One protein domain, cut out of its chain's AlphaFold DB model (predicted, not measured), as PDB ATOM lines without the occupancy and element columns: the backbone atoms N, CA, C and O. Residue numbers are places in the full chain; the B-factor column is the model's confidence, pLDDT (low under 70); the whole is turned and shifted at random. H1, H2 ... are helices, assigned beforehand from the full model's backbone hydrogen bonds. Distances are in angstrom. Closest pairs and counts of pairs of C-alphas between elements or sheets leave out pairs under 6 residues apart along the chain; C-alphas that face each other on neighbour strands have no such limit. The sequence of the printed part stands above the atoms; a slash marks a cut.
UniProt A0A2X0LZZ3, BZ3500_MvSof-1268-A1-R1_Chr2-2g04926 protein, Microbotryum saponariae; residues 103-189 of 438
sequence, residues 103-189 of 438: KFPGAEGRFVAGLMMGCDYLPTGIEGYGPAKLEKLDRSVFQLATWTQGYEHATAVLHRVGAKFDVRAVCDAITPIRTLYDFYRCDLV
ATOM      1  N   LYS A 103      80.531  73.676  64.264       66.00
ATOM      2  CA  LYS A 103      81.185  72.396  63.941       66.00
ATOM      3  C   LYS A 103      80.756  71.843  62.574       66.00
ATOM      4  O   LYS A 103      81.521  71.150  61.906       66.00
ATOM      5  N   PHE A 104      79.529  72.158  62.172       72.56
ATOM      6  CA  PHE A 104      78.882  71.664  60.968       72.56
ATOM      7  C   PHE A 104      78.955  72.724  59.857       72.56
ATOM      8  O   PHE A 104      78.506  73.849  60.072       72.56
ATOM      9  N   PRO A 105      79.513  72.412  58.673       67.06
ATOM     10  CA  PRO A 105      79.605  73.361  57.571       67.06
ATOM     11  C   PRO A 105      78.221  73.651  56.971       67.06
ATOM     12  O   PRO A 105      77.732  72.915  56.115       67.06
ATOM     13  N   GLY A 106      77.596  74.742  57.413       74.19
ATOM     14  CA  GLY A 106      76.341  75.217  56.841       74.19
ATOM     15  C   GLY A 106      75.151  74.280  57.083       74.19
ATOM     16  O   GLY A 106      75.174  73.392  57.939       74.19
ATOM     17  N   ALA A 107      74.103  74.464  56.280       75.44
ATOM     18  CA  ALA A 107      72.923  73.601  56.272       75.44
ATOM     19  C   ALA A 107      73.235  72.155  55.846       75.44
ATOM     20  O   ALA A 107      72.712  71.198  56.408       75.44
ATOM     21  N   GLU A 108      74.136  71.964  54.886       78.62
ATOM     22  CA  GLU A 108      74.514  70.622  54.434       78.62
ATOM     23  C   GLU A 108      75.212  69.820  55.537       78.62
ATOM     24  O   GLU A 108      74.898  68.650  55.753       78.62
ATOM     25  N   GLY A 109      76.092  70.468  56.304       77.94
ATOM     26  CA  GLY A 109      76.726  69.841  57.457       77.94
ATOM     27  C   GLY A 109      75.748  69.484  58.563       77.94
ATOM     28  O   GLY A 109      75.855  68.417  59.168       77.94
ATOM     29  N   ARG A 110      74.764  70.353  58.806       78.38
ATOM     30  CA  ARG A 110      73.670  70.072  59.740       78.38
ATOM     31  C   ARG A 110      72.850  68.867  59.294       78.38
ATOM     32  O   ARG A 110      72.527  68.018  60.118       78.38
ATOM     33  N   PHE A 111      72.538  68.775  58.007       77.69
ATOM     34  CA  PHE A 111      71.813  67.642  57.442       77.69
ATOM     35  C   PHE A 111      72.555  66.317  57.655       77.69
ATOM     36  O   PHE A 111      71.979  65.378  58.202       77.69
ATOM     37  N   VAL A 112      73.849  66.269  57.325       80.06
ATOM     38  CA  VAL A 112      74.693  65.087  57.568       80.06
ATOM     39  C   VAL A 112      74.720  64.729  59.055       80.06
ATOM     40  O   VAL A 112      74.509  63.575  59.415       80.06
ATOM     41  N   ALA A 113      74.918  65.714  59.936       78.44
ATOM     42  CA  ALA A 113      74.915  65.480  61.378       78.44
ATOM     43  C   ALA A 113      73.572  64.924  61.881       78.44
ATOM     44  O   ALA A 113      73.560  64.032  62.726       78.44
ATOM     45  N   GLY A 114      72.450  65.409  61.337       75.62
ATOM     46  CA  GLY A 114      71.113  64.886  61.619       75.62
ATOM     47  C   GLY A 114      70.968  63.414  61.241       75.62
ATOM     48  O   GLY A 114      70.513  62.618  62.054       75.62
ATOM     49  N   LEU A 115      71.443  63.022  60.056       76.38
ATOM     50  CA  LEU A 115      71.439  61.618  59.633       76.38
ATOM     51  C   LEU A 115      72.305  60.735  60.532       76.38
ATOM     52  O   LEU A 115      71.911  59.623  60.867       76.38
ATOM     53  N   MET A 116      73.469  61.233  60.955       78.38
ATOM     54  CA  MET A 116      74.362  60.479  61.835       78.38
ATOM     55  C   MET A 116      73.771  60.265  63.235       78.38
ATOM     56  O   MET A 116      73.980  59.202  63.810       78.38
ATOM     57  N   MET A 117      73.032  61.243  63.773       75.25
ATOM     58  CA  MET A 117      72.321  61.110  65.059       75.25
ATOM     59  C   MET A 117      71.044  60.275  64.956       75.25
ATOM     60  O   MET A 117      70.588  59.724  65.958       75.25
ATOM     61  N   GLY A 118      70.482  60.210  63.754       71.69
ATOM     62  CA  GLY A 118      69.217  59.576  63.448       71.69
ATOM     63  C   GLY A 118      68.095  60.590  63.230       71.69
ATOM     64  O   GLY A 118      67.980  61.596  63.934       71.69
ATOM     65  N   CYS A 119      67.262  60.303  62.237       67.75
ATOM     66  CA  CYS A 119      66.098  61.095  61.838       67.75
ATOM     67  C   CYS A 119      64.967  60.167  61.382       67.75
ATOM     68  O   CYS A 119      65.160  58.954  61.323       67.75
ATOM     69  N   ASP A 120      63.814  60.706  60.998       63.47
ATOM     70  CA  ASP A 120      62.676  59.875  60.577       63.47
ATOM     71  C   ASP A 120      62.989  58.972  59.362       63.47
ATOM     72  O   ASP A 120      62.415  57.890  59.225       63.47
ATOM     73  N   TYR A 121      63.962  59.356  58.526       60.66
ATOM     74  CA  TYR A 121      64.433  58.565  57.377       60.66
ATOM     75  C   TYR A 121      65.527  57.551  57.722       60.66
ATOM     76  O   TYR A 121      65.694  56.557  57.016       60.66
ATOM     77  N   LEU A 122      66.272  57.786  58.803       69.06
ATOM     78  CA  LEU A 122      67.298  56.881  59.311       69.06
ATOM     79  C   LEU A 122      67.203  56.831  60.846       69.06
ATOM     80  O   LEU A 122      68.018  57.452  61.525       69.06
ATOM     81  N   PRO A 123      66.212  56.122  61.423       65.31
ATOM     82  CA  PRO A 123      65.837  56.284  62.835       65.31
ATOM     83  C   PRO A 123      66.934  55.943  63.837       65.31
ATOM     84  O   PRO A 123      66.978  56.496  64.932       65.31
ATOM     85  N   THR A 124      67.810  55.010  63.478       68.25
ATOM     86  CA  THR A 124      68.932  54.588  64.318       68.25
ATOM     87  C   THR A 124      70.158  55.479  64.165       68.25
ATOM     88  O   THR A 124      71.035  55.429  65.024       68.25
ATOM     89  N   GLY A 125      70.238  56.253  63.077       76.75
ATOM     90  CA  GLY A 125      71.468  56.917  62.665       76.75
ATOM     91  C   GLY A 125      72.644  55.943  62.642       76.75
ATOM     92  O   GLY A 125      72.495  54.762  62.307       76.75
ATOM     93  N   ILE A 126      73.805  56.437  63.055       78.56
ATOM     94  CA  ILE A 126      74.980  55.614  63.319       78.56
ATOM     95  C   ILE A 126      74.949  55.190  64.784       78.56
ATOM     96  O   ILE A 126      74.943  56.020  65.700       78.56
ATOM     97  N   GLU A 127      74.967  53.881  65.017       77.31
ATOM     98  CA  GLU A 127      74.825  53.341  66.362       77.31
ATOM     99  C   GLU A 127      75.901  53.889  67.313       77.31
ATOM    100  O   GLU A 127      77.107  53.849  67.065       77.31
ATOM    101  N   GLY A 128      75.443  54.433  68.441       73.81
ATOM    102  CA  GLY A 128      76.310  54.978  69.474       73.81
ATOM    103  C   GLY A 128      76.902  56.354  69.161       73.81
ATOM    104  O   GLY A 128      77.677  56.833  69.992       73.81
ATOM    105  N   TYR A 129      76.553  57.003  68.046       70.75
ATOM    106  CA  TYR A 129      76.997  58.356  67.688       70.75
ATOM    107  C   TYR A 129      75.955  59.417  68.057       70.75
ATOM    108  O   TYR A 129      75.189  59.904  67.236       70.75
ATOM    109  N   GLY A 130      75.957  59.796  69.337       68.38
ATOM    110  CA  GLY A 130      75.192  60.942  69.830       68.38
ATOM    111  C   GLY A 130      75.938  62.283  69.704       68.38
ATOM    112  O   GLY A 130      77.108  62.306  69.308       68.38
ATOM    113  N   PRO A 131      75.309  63.392  70.134       66.88
ATOM    114  CA  PRO A 131      75.832  64.761  70.006       66.88
ATOM    115  C   PRO A 131      77.277  64.922  70.494       66.88
ATOM    116  O   PRO A 131      78.147  65.345  69.738       66.88
ATOM    117  N   ALA A 132      77.566  64.450  71.711       70.88
ATOM    118  CA  ALA A 132      78.891  64.545  72.328       70.88
ATOM    119  C   ALA A 132      79.990  63.751  71.592       70.88
ATOM    120  O   ALA A 132      81.179  64.021  71.762       70.88
ATOM    121  N   LYS A 133      79.626  62.730  70.801       73.44
ATOM    122  CA  LYS A 133      80.595  62.023  69.951       73.44
ATOM    123  C   LYS A 133      80.788  62.735  68.620       73.44
ATOM    124  O   LYS A 133      81.922  62.800  68.159       73.44
ATOM    125  N   LEU A 134      79.725  63.283  68.034       75.44
ATOM    126  CA  LEU A 134      79.811  64.060  66.795       75.44
ATOM    127  C   LEU A 134      80.643  65.329  66.968       75.44
ATOM    128  O   LEU A 134      81.442  65.664  66.101       75.44
ATOM    129  N   GLU A 135      80.540  65.986  68.118       73.81
ATOM    130  CA  GLU A 135      81.346  67.168  68.428       73.81
ATOM    131  C   GLU A 135      82.860  66.890  68.393       73.81
ATOM    132  O   GLU A 135      83.657  67.760  68.033       73.81
ATOM    133  N   LYS A 136      83.266  65.649  68.683       81.00
ATOM    134  CA  LYS A 136      84.670  65.212  68.665       81.00
ATOM    135  C   LYS A 136      85.176  64.822  67.275       81.00
ATOM    136  O   LYS A 136      86.384  64.691  67.101       81.00
ATOM    137  N   LEU A 137      84.289  64.623  66.301       80.06
ATOM    138  CA  LEU A 137      84.668  64.243  64.937       80.06
ATOM    139  C   LEU A 137      85.256  65.422  64.177       80.06
ATOM    140  O   LEU A 137      84.945  66.562  64.481       80.06
ATOM    141  N   ASP A 138      86.103  65.187  63.184       85.38
ATOM    142  CA  ASP A 138      86.625  66.291  62.382       85.38
ATOM    143  C   ASP A 138      85.512  66.990  61.575       85.38
ATOM    144  O   ASP A 138      84.525  66.367  61.184       85.38
ATOM    145  N   ARG A 139      85.666  68.291  61.292       80.94
ATOM    146  CA  ARG A 139      84.680  69.059  60.509       80.94
ATOM    147  C   ARG A 139      84.468  68.476  59.105       80.94
ATOM    148  O   ARG A 139      83.360  68.573  58.577       80.94
ATOM    149  N   SER A 140      85.496  67.870  58.508       83.00
ATOM    150  CA  SER A 140      85.408  67.217  57.193       83.00
ATOM    151  C   SER A 140      84.405  66.063  57.164       83.00
ATOM    152  O   SER A 140      83.778  65.852  56.132       83.00
ATOM    153  N   VAL A 141      84.161  65.390  58.296       84.88
ATOM    154  CA  VAL A 141      83.152  64.321  58.412       84.88
ATOM    155  C   VAL A 141      81.758  64.822  58.048       84.88
ATOM    156  O   VAL A 141      80.950  64.076  57.510       84.88
ATOM    157  N   PHE A 142      81.465  66.092  58.308       84.06
ATOM    158  CA  PHE A 142      80.151  66.673  58.057       84.06
ATOM    159  C   PHE A 142      80.019  67.272  56.655       84.06
ATOM    160  O   PHE A 142      78.976  67.821  56.324       84.06
ATOM    161  N   GLN A 143      81.047  67.199  55.809       86.50
ATOM    162  CA  GLN A 143      80.927  67.687  54.439       86.50
ATOM    163  C   GLN A 143      80.064  66.729  53.628       86.50
ATOM    164  O   GLN A 143      80.407  65.565  53.457       86.50
ATOM    165  N   LEU A 144      78.961  67.226  53.070       83.56
ATOM    166  CA  LEU A 144      78.047  66.413  52.267       83.56
ATOM    167  C   LEU A 144      78.753  65.723  51.090       83.56
ATOM    168  O   LEU A 144      78.467  64.563  50.800       83.56
ATOM    169  N   ALA A 145      79.735  66.399  50.483       83.06
ATOM    170  CA  ALA A 145      80.561  65.866  49.402       83.06
ATOM    171  C   ALA A 145      81.287  64.555  49.759       83.06
ATOM    172  O   ALA A 145      81.522  63.736  48.871       83.06
ATOM    173  N   THR A 146      81.623  64.342  51.036       83.62
ATOM    174  CA  THR A 146      82.242  63.101  51.526       83.62
ATOM    175  C   THR A 146      81.315  61.905  51.349       83.62
ATOM    176  O   THR A 146      81.770  60.809  51.040       83.62
ATOM    177  N   TRP A 147      80.013  62.109  51.513       84.62
ATOM    178  CA  TRP A 147      79.036  61.026  51.554       84.62
ATOM    179  C   TRP A 147      78.388  60.753  50.203       84.62
ATOM    180  O   TRP A 147      78.019  59.620  49.909       84.62
ATOM    181  N   THR A 148      78.271  61.781  49.362       81.94
ATOM    182  CA  THR A 148      77.618  61.689  48.049       81.94
ATOM    183  C   THR A 148      78.472  60.997  46.993       81.94
ATOM    184  O   THR A 148      77.952  60.600  45.959       81.94
ATOM    185  N   GLN A 149      79.777  60.847  47.234       80.31
ATOM    186  CA  GLN A 149      80.699  60.136  46.338       80.31
ATOM    187  C   GLN A 149      80.667  58.609  46.522       80.31
ATOM    188  O   GLN A 149      81.399  57.887  45.849       80.31
ATOM    189  N   GLY A 150      79.807  58.112  47.414       79.19
ATOM    190  CA  GLY A 150      79.590  56.690  47.641       79.19
ATOM    191  C   GLY A 150      80.381  56.120  48.818       79.19
ATOM    192  O   GLY A 150      81.277  56.748  49.384       79.19
ATOM    193  N   TYR A 151      80.017  54.888  49.178       85.12
ATOM    194  CA  TYR A 151      80.494  54.185  50.371       85.12
ATOM    195  C   TYR A 151      82.025  54.101  50.465       85.12
ATOM    196  O   TYR A 151      82.588  54.394  51.518       85.12
ATOM    197  N   GLU A 152      82.711  53.717  49.384       85.69
ATOM    198  CA  GLU A 152      84.167  53.516  49.402       85.69
ATOM    199  C   GLU A 152      84.919  54.827  49.645       85.69
ATOM    200  O   GLU A 152      85.848  54.879  50.454       85.69
ATOM    201  N   HIS A 153      84.469  55.905  48.999       86.19
ATOM    202  CA  HIS A 153      85.040  57.233  49.186       86.19
ATOM    203  C   HIS A 153      84.818  57.739  50.615       86.19
ATOM    204  O   HIS A 153      85.775  58.141  51.280       86.19
ATOM    205  N   ALA A 154      83.576  57.670  51.109       85.62
ATOM    206  CA  ALA A 154      83.235  58.082  52.468       85.62
ATOM    207  C   ALA A 154      84.077  57.318  53.498       85.62
ATOM    208  O   ALA A 154      84.712  57.921  54.359       85.62
ATOM    209  N   THR A 155      84.172  55.996  53.345       86.31
ATOM    210  CA  THR A 155      84.985  55.124  54.201       86.31
ATOM    211  C   THR A 155      86.450  55.567  54.208       86.31
ATOM    212  O   THR A 155      87.036  55.748  55.277       86.31
ATOM    213  N   ALA A 156      87.047  55.824  53.040       85.19
ATOM    214  CA  ALA A 156      88.441  56.255  52.937       85.19
ATOM    215  C   ALA A 156      88.704  57.612  53.614       85.19
ATOM    216  O   ALA A 156      89.706  57.765  54.318       85.19
ATOM    217  N   VAL A 157      87.814  58.592  53.429       83.44
ATOM    218  CA  VAL A 157      87.927  59.915  54.068       83.44
ATOM    219  C   VAL A 157      87.800  59.791  55.584       83.44
ATOM    220  O   VAL A 157      88.632  60.325  56.315       83.44
ATOM    221  N   LEU A 158      86.816  59.028  56.059       83.50
ATOM    222  CA  LEU A 158      86.550  58.848  57.484       83.50
ATOM    223  C   LEU A 158      87.686  58.102  58.190       83.50
ATOM    224  O   LEU A 158      88.123  58.522  59.264       83.50
ATOM    225  N   HIS A 159      88.270  57.089  57.547       84.06
ATOM    226  CA  HIS A 159      89.450  56.406  58.071       84.06
ATOM    227  C   HIS A 159      90.658  57.332  58.244       84.06
ATOM    228  O   HIS A 159      91.374  57.203  59.238       84.06
ATOM    229  N   ARG A 160      90.883  58.279  57.320       83.31
ATOM    230  CA  ARG A 160      91.996  59.244  57.411       83.31
ATOM    231  C   ARG A 160      91.861  60.187  58.602       83.31
ATOM    232  O   ARG A 160      92.873  60.586  59.167       83.31
ATOM    233  N   VAL A 161      90.631  60.502  59.008       79.69
ATOM    234  CA  VAL A 161      90.342  61.360  60.170       79.69
ATOM    235  C   VAL A 161      90.058  60.563  61.449       79.69
ATOM    236  O   VAL A 161      89.579  61.112  62.437       79.69
ATOM    237  N   GLY A 162      90.359  59.259  61.454       73.75
ATOM    238  CA  GLY A 162      90.233  58.393  62.629       73.75
ATOM    239  C   GLY A 162      88.798  57.979  62.980       73.75
ATOM    240  O   GLY A 162      88.579  57.361  64.021       73.75
ATOM    241  N   ALA A 163      87.823  58.274  62.119       74.56
ATOM    242  CA  ALA A 163      86.436  57.863  62.274       74.56
ATOM    243  C   ALA A 163      86.245  56.425  61.757       74.56
ATOM    244  O   ALA A 163      86.506  56.131  60.593       74.56
ATOM    245  N   LYS A 164      85.801  55.514  62.634       72.19
ATOM    246  CA  LYS A 164      85.562  54.099  62.308       72.19
ATOM    247  C   LYS A 164      84.147  53.705  62.711       72.19
ATOM    248  O   LYS A 164      83.906  53.333  63.855       72.19
ATOM    249  N   PHE A 165      83.222  53.817  61.772       78.56
ATOM    250  CA  PHE A 165      81.838  53.389  61.928       78.56
ATOM    251  C   PHE A 165      81.279  52.961  60.574       78.56
ATOM    252  O   PHE A 165      81.858  53.291  59.539       78.56
ATOM    253  N   ASP A 166      80.180  52.207  60.583       79.94
ATOM    254  CA  ASP A 166      79.503  51.831  59.344       79.94
ATOM    255  C   ASP A 166      78.809  53.054  58.736       79.94
ATOM    256  O   ASP A 166      78.005  53.729  59.380       79.94
ATOM    257  N   VAL A 167      79.174  53.356  57.494       83.00
ATOM    258  CA  VAL A 167      78.741  54.544  56.749       83.00
ATOM    259  C   VAL A 167      77.716  54.202  55.680       83.00
ATOM    260  O   VAL A 167      77.121  55.109  55.099       83.00
ATOM    261  N   ARG A 168      77.497  52.906  55.413       82.38
ATOM    262  CA  ARG A 168      76.681  52.437  54.292       82.38
ATOM    263  C   ARG A 168      75.247  52.940  54.402       82.38
ATOM    264  O   ARG A 168      74.768  53.573  53.472       82.38
ATOM    265  N   ALA A 169      74.624  52.793  55.571       76.75
ATOM    266  CA  ALA A 169      73.258  53.263  55.796       76.75
ATOM    267  C   ALA A 169      73.096  54.784  55.601       76.75
ATOM    268  O   ALA A 169      72.071  55.237  55.099       76.75
ATOM    269  N   VAL A 170      74.113  55.581  55.953       79.44
ATOM    270  CA  VAL A 170      74.082  57.040  55.756       79.44
ATOM    271  C   VAL A 170      74.262  57.392  54.279       79.44
ATOM    272  O   VAL A 170      73.495  58.195  53.753       79.44
ATOM    273  N   CYS A 171      75.223  56.774  53.586       82.44
ATOM    274  CA  CYS A 171      75.409  56.957  52.143       82.44
ATOM    275  C   CYS A 171      74.157  56.557  51.345       82.44
ATOM    276  O   CYS A 171      73.736  57.302  50.460       82.44
ATOM    277  N   ASP A 172      73.537  55.428  51.696       79.25
ATOM    278  CA  ASP A 172      72.341  54.905  51.030       79.25
ATOM    279  C   ASP A 172      71.108  55.783  51.288       79.25
ATOM    280  O   ASP A 172      70.258  55.915  50.411       79.25
ATOM    281  N   ALA A 173      71.016  56.423  52.459       72.00
ATOM    282  CA  ALA A 173      69.918  57.328  52.801       72.00
ATOM    283  C   ALA A 173      70.066  58.723  52.172       72.00
ATOM    284  O   ALA A 173      69.065  59.358  51.834       72.00
ATOM    285  N   ILE A 174      71.296  59.218  51.987       75.12
ATOM    286  CA  ILE A 174      71.536  60.579  51.487       75.12
ATOM    287  C   ILE A 174      70.961  60.774  50.094       75.12
ATOM    288  O   ILE A 174      70.280  61.771  49.877       75.12
ATOM    289  N   THR A 175      71.209  59.855  49.160       70.25
ATOM    290  CA  THR A 175      70.773  60.045  47.771       70.25
ATOM    291  C   THR A 175      69.251  60.108  47.650       70.25
ATOM    292  O   THR A 175      68.785  61.104  47.118       70.25
ATOM    293  N   PRO A 176      68.443  59.175  48.188       64.00
ATOM    294  CA  PRO A 176      66.983  59.263  48.124       64.00
ATOM    295  C   PRO A 176      66.406  60.499  48.820       64.00
ATOM    296  O   PRO A 176      65.511  61.137  48.272       64.00
ATOM    297  N   ILE A 177      66.925  60.873  49.996       66.00
ATOM    298  CA  ILE A 177      66.455  62.063  50.724       66.00
ATOM    299  C   ILE A 177      66.806  63.323  49.942       66.00
ATOM    300  O   ILE A 177      65.975  64.216  49.788       66.00
ATOM    301  N   ARG A 178      68.021  63.379  49.392       64.62
ATOM    302  CA  ARG A 178      68.432  64.459  48.507       64.62
ATOM    303  C   ARG A 178      67.657  64.458  47.216       64.62
ATOM    304  O   ARG A 178      67.335  65.531  46.776       64.62
ATOM    305  N   THR A 179      67.324  63.324  46.617       58.75
ATOM    306  CA  THR A 179      66.501  63.281  45.410       58.75
ATOM    307  C   THR A 179      65.088  63.731  45.719       58.75
ATOM    308  O   THR A 179      64.540  64.457  44.917       58.75
ATOM    309  N   LEU A 180      64.510  63.401  46.874       58.06
ATOM    310  CA  LEU A 180      63.228  63.964  47.301       58.06
ATOM    311  C   LEU A 180      63.335  65.486  47.483       58.06
ATOM    312  O   LEU A 180      62.476  66.239  47.045       58.06
ATOM    313  N   TYR A 181      64.422  65.946  48.091       55.22
ATOM    314  CA  TYR A 181      64.678  67.359  48.346       55.22
ATOM    315  C   TYR A 181      65.023  68.166  47.079       55.22
ATOM    316  O   TYR A 181      64.558  69.288  46.899       55.22
ATOM    317  N   ASP A 182      65.815  67.576  46.187       51.84
ATOM    318  CA  ASP A 182      66.298  68.113  44.918       51.84
ATOM    319  C   ASP A 182      65.222  67.956  43.824       51.84
ATOM    320  O   ASP A 182      65.140  68.801  42.933       51.84
ATOM    321  N   PHE A 183      64.328  66.960  43.936       46.28
ATOM    322  CA  PHE A 183      63.077  66.858  43.171       46.28
ATOM    323  C   PHE A 183      62.257  68.117  43.357       46.28
ATOM    324  O   PHE A 183      61.660  68.555  42.394       46.28
ATOM    325  N   TYR A 184      62.283  68.729  44.542       47.03
ATOM    326  CA  TYR A 184      61.643  70.012  44.801       47.03
ATOM    327  C   TYR A 184      62.521  71.246  44.495       47.03
ATOM    328  O   TYR A 184      62.091  72.380  44.719       47.03
ATOM    329  N   ARG A 185      63.759  71.054  44.027       43.72
ATOM    330  CA  ARG A 185      64.761  72.119  43.871       43.72
ATOM    331  C   ARG A 185      64.946  72.582  42.437       43.72
ATOM    332  O   ARG A 185      65.146  73.775  42.259       43.72
ATOM    333  N   CYS A 186      65.001  71.661  41.479       40.06
ATOM    334  CA  CYS A 186      65.699  71.813  40.197       40.06
ATOM    335  C   CYS A 186      66.564  73.070  40.027       40.06
ATOM    336  O   CYS A 186      66.098  74.157  39.672       40.06
ATOM    337  N   ASP A 187      67.871  72.861  40.164       34.59
ATOM    338  CA  ASP A 187      68.911  73.773  39.703       34.59
ATOM    339  C   ASP A 187      68.849  73.939  38.164       34.59
ATOM    340  O   ASP A 187      69.627  73.358  37.415       34.59
ATOM    341  N   LEU A 188      67.906  74.753  37.683       33.78
ATOM    342  CA  LEU A 188      67.892  75.346  36.337       33.78
ATOM    343  C   LEU A 188      67.707  76.872  36.373       33.78
ATOM    344  O   LEU A 188      67.532  77.511  35.335       33.78
ATOM    345  N   VAL A 189      67.815  77.500  37.549       33.88
ATOM    346  CA  VAL A 189      67.813  78.965  37.669       33.88
ATOM    347  C   VAL A 189      69.228  79.508  37.464       33.88
ATOM    348  O   VAL A 189      69.854  80.081  38.348       33.88
TER     349      VAL A 189
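Overview. This is residues 103 to 189 of the 438 residues of the protein "BZ3500_MvSof-1268-A1-R1_Chr2-2g04926 protein" of Microbotryum saponariae (UniProt A0A2X0LZZ3). A compact helical body, from which the end of the longest helix, H6, and the tail after it, residues 179 to 189, stick out as an arm. In the body, H5 and the first part of H6 pack on short H4, and H1 packs on short H3. The printed part has 87 residues with six named helices, H1 to H6 in chain order, and no named strand: all helix, compact, radius of gyration of the C-alphas 12.6 A, spans 39 by 25 by 22 A.

Along the chain. H6, residues 168 to 183, runs 22.7 A from C-alpha 168 at (76.681, 52.437, 54.292) to C-alpha 183 at (63.077, 66.858, 43.171). H5 is residues 151 to 160, H4 144 to 148, H3 139 to 142, H2 131 to 134, and H1 106 to 117, 16.8 A long.

Arrangement. H6 touches H4 with residues 170 to 175 alone; the closest C-alphas, Trp 147 and Cys 171, are 5.5 A apart. H4 touches H5, closest C-alphas Thr 146 and Ala 154, 5.2 A. H1 touches H3 with residues 108 to 113 alone, closest C-alphas Gly 109 and Phe 142, 4.7 A. H2 touches no helix. Every O i to N i+4 pair is within hydrogen-bond range in H1, H4 and H5, and 10 of 12 in H6; H2 and H3 are too short for one.

Size, cuts and confidence. The printed part has no cut. The link H1 to H2 is long. Residues 176 to 189, among others, have pLDDT under 70.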